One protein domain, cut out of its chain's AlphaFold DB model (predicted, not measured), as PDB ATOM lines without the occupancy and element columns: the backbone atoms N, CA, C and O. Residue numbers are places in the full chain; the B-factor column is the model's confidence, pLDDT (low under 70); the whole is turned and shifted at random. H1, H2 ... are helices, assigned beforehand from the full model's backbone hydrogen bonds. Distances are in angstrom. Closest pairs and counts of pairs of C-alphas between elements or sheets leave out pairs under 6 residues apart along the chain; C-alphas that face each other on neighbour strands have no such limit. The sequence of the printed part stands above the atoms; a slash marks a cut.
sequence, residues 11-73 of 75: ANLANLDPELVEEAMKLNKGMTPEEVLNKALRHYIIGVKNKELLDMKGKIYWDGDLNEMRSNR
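AT A GLANCE: This is residues 11 to 73 of the 75 residues of the protein "Type II toxin-antitoxin system VapB family antitoxin" of Chitinophaga eiseniae (UniProt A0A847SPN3). One long helix, H2, forms the shaft of an open, drawn-out model: the shorter helix H1 sits across its first end, about perpendicular to it, and beyond its last end residues 56 to 65 lead off to the small helix H3, which touches no helix. The second part of the shaft, the stretch after it and H3 stick out as one arm, residues 41 to 73. The printed part has 63 residues, with three named helices in the order H1, H2, H3 and no named strand; the class is all helix. The whole is extended, with a radius of gyration of the C-alphas of 19.7 A, and its C-alphas span 52 by 28 by 18 A along their three main axes.

IN THESE COORDINATES: Start at Ala 11, whose C-alpha is at (23.603, -58.044, -3.735), and go on to C-alpha 18 at (22.621, -66.804, -14.450), where H1 begins. H1 takes residues 18 to 27 and measures 14.3 A from first to last C-alpha. After five residues, look for C-alpha 33 at (28.804, -57.932, -15.179); from there H2, residues 33 to 55, runs 33.1 A to its last C-alpha. Ten residues later comes H3, residues 66 to 71, which ends with C-alpha 71 at (18.794, -22.120, -42.748).

HOW THE PARTS SIT: Look first at Met 25 and Pro 33, the closest C-alphas of H1 and H2, 6.6 A apart. There the two helices touch, with 4 pairs of C-alphas within 8 A, and H2 does so with residues 33 to 36 alone. Their lines stand at 87 degrees, about perpendicular, and their centres are 17.9 A apart. H3 is apart from H1 and also from H2, the helix before it in the chain. In the backbones of H1, H2 and H3 you will find every O i to N i+4 pair within hydrogen-bond range.

THE WHOLE: The two C-alphas farthest apart are those of Ala 14 and Ser 71, at 54.0 A, and the outline is elongated. From first to last printed C-alpha, Ala 11 to Arg 73, the distance is 50.2 A. Residues 14 to 20, of which 18 to 20 belong to H1, stand free, and so do residues 41 to 73, of which 41 to 55 belong to H2 and 66 to 71 to H3. The printed part has no cut. The link from H1 to H2 is tight and the link from H2 to H3 is short. In the B-factor column you will find a mean pLDDT of the printed part of 88.0, with values under 70 at residues 11 to 14 and 72 to 73.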
ATOM      1  N   ALA A  11      24.705 -57.116  -4.007       48.69
ATOM      2  CA  ALA A  11      23.603 -58.044  -3.735       48.69
ATOM      3  C   ALA A  11      22.549 -58.150  -4.857       48.69
ATOM      4  O   ALA A  11      21.874 -59.169  -4.965       48.69
ATOM      5  N   ASN A  12      22.411 -57.136  -5.717       58.72
ATOM      6  CA  ASN A  12      21.371 -57.132  -6.752       58.72
ATOM      7  C   ASN A  12      21.682 -58.040  -7.952       58.72
ATOM      8  O   ASN A  12      20.765 -58.401  -8.683       58.72
ATOM      9  N   LEU A  13      22.948 -58.425  -8.153       62.81
ATOM     10  CA  LEU A  13      23.337 -59.309  -9.254       62.81
ATOM     11  C   LEU A  13      23.022 -60.785  -8.956       62.81
ATOM     12  O   LEU A  13      22.759 -61.553  -9.873       62.81
ATOM     13  N   ALA A  14      23.012 -61.169  -7.675       64.00
ATOM     14  CA  ALA A  14      22.826 -62.552  -7.231       64.00
ATOM     15  C   ALA A  14      21.415 -63.110  -7.495       64.00
ATOM     16  O   ALA A  14      21.238 -64.322  -7.523       64.00
ATOM     17  N   ASN A  15      20.425 -62.236  -7.697       79.94
ATOM     18  CA  ASN A  15      19.039 -62.617  -7.986       79.94
ATOM     19  C   ASN A  15      18.704 -62.574  -9.488       79.94
ATOM     20  O   ASN A  15      17.532 -62.660  -9.854       79.94
ATOM     21  N   LEU A  16      19.700 -62.372 -10.355       83.50
ATOM     22  CA  LEU A  16      19.514 -62.400 -11.803       83.50
ATOM     23  C   LEU A  16      19.628 -63.827 -12.330       83.50
ATOM     24  O   LEU A  16      20.347 -64.651 -11.769       83.50
ATOM     25  N   ASP A  17      18.938 -64.088 -13.438       88.69
ATOM     26  CA  ASP A  17      19.062 -65.349 -14.157       88.69
ATOM     27  C   ASP A  17      20.521 -65.541 -14.621       88.69
ATOM     28  O   ASP A  17      21.030 -64.717 -15.397       88.69
ATOM     29  N   PRO A  18      21.217 -66.585 -14.136       86.06
ATOM     30  CA  PRO A  18      22.621 -66.804 -14.450       86.06
ATOM     31  C   PRO A  18      22.859 -67.047 -15.943       86.06
ATOM     32  O   PRO A  18      23.897 -66.625 -16.450       86.06
ATOM     33  N   GLU A  19      21.908 -67.653 -16.661       91.38
ATOM     34  CA  GLU A  19      22.051 -67.931 -18.094       91.38
ATOM     35  C   GLU A  19      22.042 -66.627 -18.905       91.38
ATOM     36  O   GLU A  19      22.894 -66.420 -19.774       91.38
ATOM     37  N   LEU A  20      21.149 -65.693 -18.555       89.88
ATOM     38  CA  LEU A  20      21.076 -64.371 -19.189       89.88
ATOM     39  C   LEU A  20      22.330 -63.537 -18.925       89.88
ATOM     40  O   LEU A  20      22.819 -62.843 -19.821       89.88
ATOM     41  N   VAL A  21      22.856 -63.585 -17.699       88.19
ATOM     42  CA  VAL A  21      24.097 -62.880 -17.358       88.19
ATOM     43  C   VAL A  21      25.269 -63.481 -18.131       88.19
ATOM     44  O   VAL A  21      26.068 -62.735 -18.696       88.19
ATOM     45  N   GLU A  22      25.365 -64.809 -18.218       89.94
ATOM     46  CA  GLU A  22      26.428 -65.482 -18.964       89.94
ATOM     47  C   GLU A  22      26.380 -65.148 -20.462       89.94
ATOM     48  O   GLU A  22      27.410 -64.816 -21.059       89.94
ATOM     49  N   GLU A  23      25.198 -65.173 -21.080       92.62
ATOM     50  CA  GLU A  23      25.023 -64.794 -22.483       92.62
ATOM     51  C   GLU A  23      25.398 -63.325 -22.721       92.62
ATOM     52  O   GLU A  23      26.180 -63.006 -23.625       92.62
ATOM     53  N   ALA A  24      24.921 -62.422 -21.863       90.12
ATOM     54  CA  ALA A  24      25.241 -61.003 -21.959       90.12
ATOM     55  C   ALA A  24      26.753 -60.745 -21.822       90.12
ATOM     56  O   ALA A  24      27.303 -59.896 -22.531       90.12
ATOM     57  N   MET A  25      27.441 -61.506 -20.968       90.75
ATOM     58  CA  MET A  25      28.894 -61.445 -20.799       90.75
ATOM     59  C   MET A  25      29.653 -62.012 -22.006       90.75
ATOM     60  O   MET A  25      30.640 -61.415 -22.441       90.75
ATOM     61  N   LYS A  26      29.178 -63.109 -22.616       92.75
ATOM     62  CA  LYS A  26      29.752 -63.662 -23.863       92.75
ATOM     63  C   LYS A  26      29.696 -62.653 -25.013       92.75
ATOM     64  O   LYS A  26      30.650 -62.552 -25.789       92.75
ATOM     65  N   LEU A  27      28.600 -61.895 -25.104       93.62
ATOM     66  CA  LEU A  27      28.393 -60.858 -26.118       93.62
ATOM     67  C   LEU A  27      29.210 -59.584 -25.844       93.62
ATOM     68  O   LEU A  27      29.616 -58.902 -26.783       93.62
ATOM     69  N   ASN A  28      29.485 -59.263 -24.576       88.81
ATOM     70  CA  ASN A  28      30.215 -58.061 -24.162       88.81
ATOM     71  C   ASN A  28      31.584 -58.422 -23.557       88.81
ATOM     72  O   ASN A  28      31.844 -58.219 -22.371       88.81
ATOM     73  N   LYS A  29      32.485 -58.948 -24.397       88.75
ATOM     74  CA  LYS A  29      33.849 -59.317 -23.987       88.75
ATOM     75  C   LYS A  29      34.603 -58.119 -23.401       88.75
ATOM     76  O   LYS A  29      34.601 -57.036 -23.981       88.75
ATOM     77  N   GLY A  30      35.300 -58.347 -22.287       88.31
ATOM     78  CA  GLY A  30      36.143 -57.342 -21.628       88.31
ATOM     79  C   GLY A  30      35.397 -56.368 -20.713       88.31
ATOM     80  O   GLY A  30      36.037 -55.492 -20.143       88.31
ATOM     81  N   MET A  31      34.080 -56.522 -20.554       88.25
ATOM     82  CA  MET A  31      33.290 -55.782 -19.570       88.25
ATOM     83  C   MET A  31      33.070 -56.616 -18.310       88.25
ATOM     84  O   MET A  31      33.097 -57.846 -18.348       88.25
ATOM     85  N   THR A  32      32.818 -55.942 -17.193       88.44
ATOM     86  CA  THR A  32      32.336 -56.574 -15.961       88.44
ATOM     87  C   THR A  32      30.816 -56.786 -16.015       88.44
ATOM     88  O   THR A  32      30.114 -56.049 -16.715       88.44
ATOM     89  N   PRO A  33      30.255 -57.735 -15.242       84.94
ATOM     90  CA  PRO A  33      28.804 -57.932 -15.179       84.94
ATOM     91  C   PRO A  33      28.029 -56.666 -14.788       84.94
ATOM     92  O   PRO A  33      26.956 -56.394 -15.327       84.94
ATOM     93  N   GLU A  34      28.595 -55.846 -13.897       86.69
ATOM     94  CA  GLU A  34      28.006 -54.568 -13.490       86.69
ATOM     95  C   GLU A  34      27.953 -53.561 -14.648       86.69
ATOM     96  O   GLU A  34      26.956 -52.858 -14.820       86.69
ATOM     97  N   GLU A  35      29.000 -53.484 -15.468       88.25
ATOM     98  CA  GLU A  35      29.035 -52.608 -16.642       88.25
ATOM     99  C   GLU A  35      28.009 -53.033 -17.691       88.25
ATOM    100  O   GLU A  35      27.284 -52.185 -18.221       88.25
ATOM    101  N   VAL A  36      27.903 -54.339 -17.950       90.19
ATOM    102  CA  VAL A  36      26.920 -54.902 -18.885       90.19
ATOM    103  C   VAL A  36      25.499 -54.605 -18.411       90.19
ATOM    104  O   VAL A  36      24.682 -54.115 -19.196       90.19
ATOM    105  N   LEU A  37      25.212 -54.800 -17.121       88.56
ATOM    106  CA  LEU A  37      23.901 -54.504 -16.547       88.56
ATOM    107  C   LEU A  37      23.573 -53.007 -16.612       88.56
ATOM    108  O   LEU A  37      22.494 -52.619 -17.062       88.56
ATOM    109  N   ASN A  38      24.513 -52.147 -16.219       89.56
ATOM    110  CA  ASN A  38      24.335 -50.698 -16.296       89.56
ATOM    111  C   ASN A  38      24.074 -50.237 -17.735       89.56
ATOM    112  O   ASN A  38      23.234 -49.363 -17.969       89.56
ATOM    113  N   LYS A  39      24.770 -50.820 -18.713       92.00
ATOM    114  CA  LYS A  39      24.560 -50.550 -20.139       92.00
ATOM    115  C   LYS A  39      23.170 -51.003 -20.595       92.00
ATOM    116  O   LYS A  39      22.467 -50.219 -21.235       92.00
ATOM    117  N   ALA A  40      22.741 -52.207 -20.217       91.50
ATOM    118  CA  ALA A  40      21.412 -52.732 -20.534       91.50
ATOM    119  C   ALA A  40      20.292 -51.846 -19.964       91.50
ATOM    120  O   ALA A  40      19.374 -51.465 -20.689       91.50
ATOM    121  N   LEU A  41      20.410 -51.428 -18.700       92.06
ATOM    122  CA  LEU A  41      19.442 -50.537 -18.053       92.06
ATOM    123  C   LEU A  41      19.356 -49.172 -18.743       92.06
ATOM    124  O   LEU A  41      18.259 -48.649 -18.939       92.06
ATOM    125  N   ARG A  42      20.490 -48.597 -19.165       94.62
ATOM    126  CA  ARG A  42      20.490 -47.344 -19.938       94.62
ATOM    127  C   ARG A  42      19.735 -47.503 -21.252       94.62
ATOM    128  O   ARG A  42      18.898 -46.657 -21.562       94.62
ATOM    129  N   HIS A  43      19.998 -48.574 -21.999       95.62
ATOM    130  CA  HIS A  43      19.293 -48.848 -23.252       95.62
ATOM    131  C   HIS A  43      17.794 -49.053 -23.031       95.62
ATOM    132  O   HIS A  43      16.990 -48.489 -23.772       95.62
ATOM    133  N   TYR A  44      17.414 -49.785 -21.984       95.75
ATOM    134  CA  TYR A  44      16.017 -49.985 -21.620       95.75
ATOM    135  C   TYR A  44      15.308 -48.653 -21.334       95.75
ATOM    136  O   TYR A  44      14.280 -48.362 -21.941       95.75
ATOM    137  N   ILE A  45      15.894 -47.800 -20.484       95.69
ATOM    138  CA  ILE A  45      15.332 -46.481 -20.150       95.69
ATOM    139  C   ILE A  45      15.181 -45.613 -21.402       95.69
ATOM    140  O   ILE A  45      14.152 -44.963 -21.574       95.69
ATOM    141  N   ILE A  46      16.188 -45.590 -22.281       97.19
ATOM    142  CA  ILE A  46      16.117 -44.850 -23.549       97.19
ATOM    143  C   ILE A  46      14.967 -45.383 -24.411       97.19
ATOM    144  O   ILE A  46      14.183 -44.595 -24.933       97.19
ATOM    145  N   GLY A  47      14.830 -46.704 -24.526       97.50
ATOM    146  CA  GLY A  47      13.750 -47.334 -25.283       97.50
ATOM    147  C   GLY A  47      12.362 -46.966 -24.758       97.50
ATOM    148  O   GLY A  47      11.485 -46.629 -25.550       97.50
ATOM    149  N   VAL A  48      12.172 -46.974 -23.436       97.12
ATOM    150  CA  VAL A  48      10.911 -46.557 -22.799       97.12
ATOM    151  C   VAL A  48      10.612 -45.086 -23.095       97.12
ATOM    152  O   VAL A  48       9.545 -44.780 -23.615       97.12
ATOM    153  N   LYS A  49      11.579 -44.186 -22.881       96.19
ATOM    154  CA  LYS A  49      11.412 -42.751 -23.173       96.19
ATOM    155  C   LYS A  49      11.110 -42.477 -24.644       96.19
ATOM    156  O   LYS A  49      10.303 -41.616 -24.964       96.19
ATOM    157  N   ASN A  50      11.739 -43.217 -25.553       96.44
ATOM    158  CA  ASN A  50      11.471 -43.079 -26.981       96.44
ATOM    159  C   ASN A  50      10.042 -43.506 -27.340       96.44
ATOM    160  O   ASN A  50       9.438 -42.891 -28.215       96.44
ATOM    161  N   LYS A  51       9.487 -44.524 -26.668       96.19
ATOM    162  CA  LYS A  51       8.074 -44.895 -26.829       96.19
ATOM    163  C   LYS A  51       7.149 -43.791 -26.321       96.19
ATOM    164  O   LYS A  51       6.230 -43.422 -27.038       96.19
ATOM    165  N   GLU A  52       7.447 -43.197 -25.167       93.94
ATOM    166  CA  GLU A  52       6.691 -42.047 -24.646       93.94
ATOM    167  C   GLU A  52       6.723 -40.854 -25.618       93.94
ATOM    168  O   GLU A  52       5.697 -40.229 -25.879       93.94
ATOM    169  N   LEU A  53       7.886 -40.561 -26.216       93.00
ATOM    170  CA  LEU A  53       8.010 -39.550 -27.271       93.00
ATOM    171  C   LEU A  53       7.162 -39.897 -28.502       93.00
ATOM    172  O   LEU A  53       6.490 -39.028 -29.055       93.00
ATOM    173  N   LEU A  54       7.179 -41.161 -28.933       94.06
ATOM    174  CA  LEU A  54       6.388 -41.622 -30.072       94.06
ATOM    175  C   LEU A  54       4.885 -41.509 -29.796       94.06
ATOM    176  O   LEU A  54       4.139 -41.108 -30.687       94.06
ATOM    177  N   ASP A  55       4.451 -41.780 -28.568       94.25
ATOM    178  CA  ASP A  55       3.055 -41.644 -28.151       94.25
ATOM    179  C   ASP A  55       2.561 -40.195 -28.203       94.25
ATOM    180  O   ASP A  55       1.350 -39.969 -28.267       94.25
ATOM    181  N   MET A  56       3.463 -39.209 -28.193       91.31
ATOM    182  CA  MET A  56       3.130 -37.793 -28.373       91.31
ATOM    183  C   MET A  56       2.977 -37.386 -29.847       91.31
ATOM    184  O   MET A  56       2.474 -36.294 -30.135       91.31
ATOM    185  N   LYS A  57       3.354 -38.251 -30.799       88.31
ATOM    186  CA  LYS A  57       3.228 -37.983 -32.237       88.31
ATOM    187  C   LYS A  57       1.772 -37.682 -32.602       88.31
ATOM    188  O   LYS A  57       0.880 -38.492 -32.379       88.31
ATOM    189  N   GLY A  58       1.544 -36.510 -33.191       89.38
ATOM    190  CA  GLY A  58       0.211 -36.060 -33.611       89.38
ATOM    191  C   GLY A  58      -0.707 -35.599 -32.473       89.38
ATOM    192  O   GLY A  58      -1.803 -35.131 -32.759       89.38
ATOM    193  N   LYS A  59      -0.277 -35.691 -31.205       92.94
ATOM    194  CA  LYS A  59      -1.000 -35.127 -30.048       92.94
ATOM    195  C   LYS A  59      -0.543 -33.712 -29.706       92.94
ATOM    196  O   LYS A  59      -1.283 -32.964 -29.078       92.94
ATOM    197  N   ILE A  60       0.679 -33.364 -30.098       88.19
ATOM    198  CA  ILE A  60       1.270 -32.050 -29.863       88.19
ATOM    199  C   ILE A  60       1.211 -31.257 -31.165       88.19
ATOM    200  O   ILE A  60       1.686 -31.723 -32.202       88.19
ATOM    201  N   TYR A  61       0.628 -30.063 -31.094       88.31
ATOM    202  CA  TYR A  61       0.730 -29.078 -32.161       88.31
ATOM    203  C   TYR A  61       2.127 -28.464 -32.130       88.31
ATOM    204  O   TYR A  61       2.584 -28.009 -31.083       88.31
ATOM    205  N   TRP A  62       2.809 -28.492 -33.269       86.81
ATOM    206  CA  TRP A  62       4.117 -27.882 -33.438       86.81
ATOM    207  C   TRP A  62       3.961 -26.622 -34.289       86.81
ATOM    208  O   TRP A  62       3.410 -26.694 -35.386       86.81
ATOM    209  N   ASP A  63       4.412 -25.488 -33.763       91.44
ATOM    210  CA  ASP A  63       4.206 -24.139 -34.302       91.44
ATOM    211  C   ASP A  63       5.473 -23.510 -34.909       91.44
ATOM    212  O   ASP A  63       5.451 -22.347 -35.306       91.44
ATOM    213  N   GLY A  64       6.576 -24.258 -34.995       89.00
ATOM    214  CA  GLY A  64       7.830 -23.762 -35.566       89.00
ATOM    215  C   GLY A  64       7.835 -23.682 -37.101       89.00
ATOM    216  O   GLY A  64       7.021 -24.304 -37.781       89.00
ATOM    217  N   ASP A  65       8.810 -22.957 -37.660       91.00
ATOM    218  CA  ASP A  65       9.122 -22.979 -39.096       91.00
ATOM    219  C   ASP A  65      10.350 -23.861 -39.365       91.00
ATOM    220  O   ASP A  65      11.472 -23.607 -38.918       91.00
ATOM    221  N   LEU A  66      10.144 -24.932 -40.132       89.12
ATOM    222  CA  LEU A  66      11.191 -25.901 -40.440       89.12
ATOM    223  C   LEU A  66      12.274 -25.317 -41.360       89.12
ATOM    224  O   LEU A  66      13.422 -25.767 -41.312       89.12
ATOM    225  N   ASN A  67      11.916 -24.349 -42.204       89.69
ATOM    226  CA  ASN A  67      12.849 -23.705 -43.121       89.69
ATOM    227  C   ASN A  67      13.819 -22.806 -42.350       89.69
ATOM    228  O   ASN A  67      15.025 -22.891 -42.577       89.69
ATOM    229  N   GLU A  68      13.314 -22.040 -41.378       90.56
ATOM    230  CA  GLU A  68      14.120 -21.189 -40.492       90.56
ATOM    231  C   GLU A  68      15.110 -22.013 -39.651       90.56
ATOM    232  O   GLU A  68      16.300 -21.708 -39.566       90.56
ATOM    233  N   MET A  69      14.666 -23.136 -39.082       88.81
ATOM    234  CA  MET A  69      15.550 -23.996 -38.283       88.81
ATOM    235  C   MET A  69      16.668 -24.650 -39.111       88.81
ATOM    236  O   MET A  69      17.710 -25.032 -38.571       88.81
ATOM    237  N   ARG A  70      16.458 -24.820 -40.421       89.88
ATOM    238  CA  ARG A  70      17.429 -25.437 -41.337       89.88
ATOM    239  C   ARG A  70      18.379 -24.427 -41.972       89.88
ATOM    240  O   ARG A  70      19.501 -24.815 -42.295       89.88
ATOM    241  N   SER A  71      17.974 -23.166 -42.123       85.25
ATOM    242  CA  SER A  71      18.794 -22.120 -42.748       85.25
ATOM    243  C   SER A  71      20.013 -21.723 -41.914       85.25
ATOM    244  O   SER A  71      20.986 -21.224 -42.467       85.25
ATOM    245  N   ASN A  72      20.019 -22.011 -40.609       69.19
ATOM    246  CA  ASN A  72      21.156 -21.721 -39.729       69.19
ATOM    247  C   ASN A  72      22.307 -22.749 -39.824       69.19
ATOM    248  O   ASN A  72      23.214 -22.765 -38.994       69.19
ATOM    249  N   ARG A  73      22.278 -23.640 -40.825       67.00
ATOM    250  CA  ARG A  73      23.356 -24.589 -41.120       67.00
ATOM    251  C   ARG A  73      24.250 -24.035 -42.234       67.00
ATOM    252  O   ARG A  73      24.293 -24.594 -43.325       67.00
TER     253      ARG A  73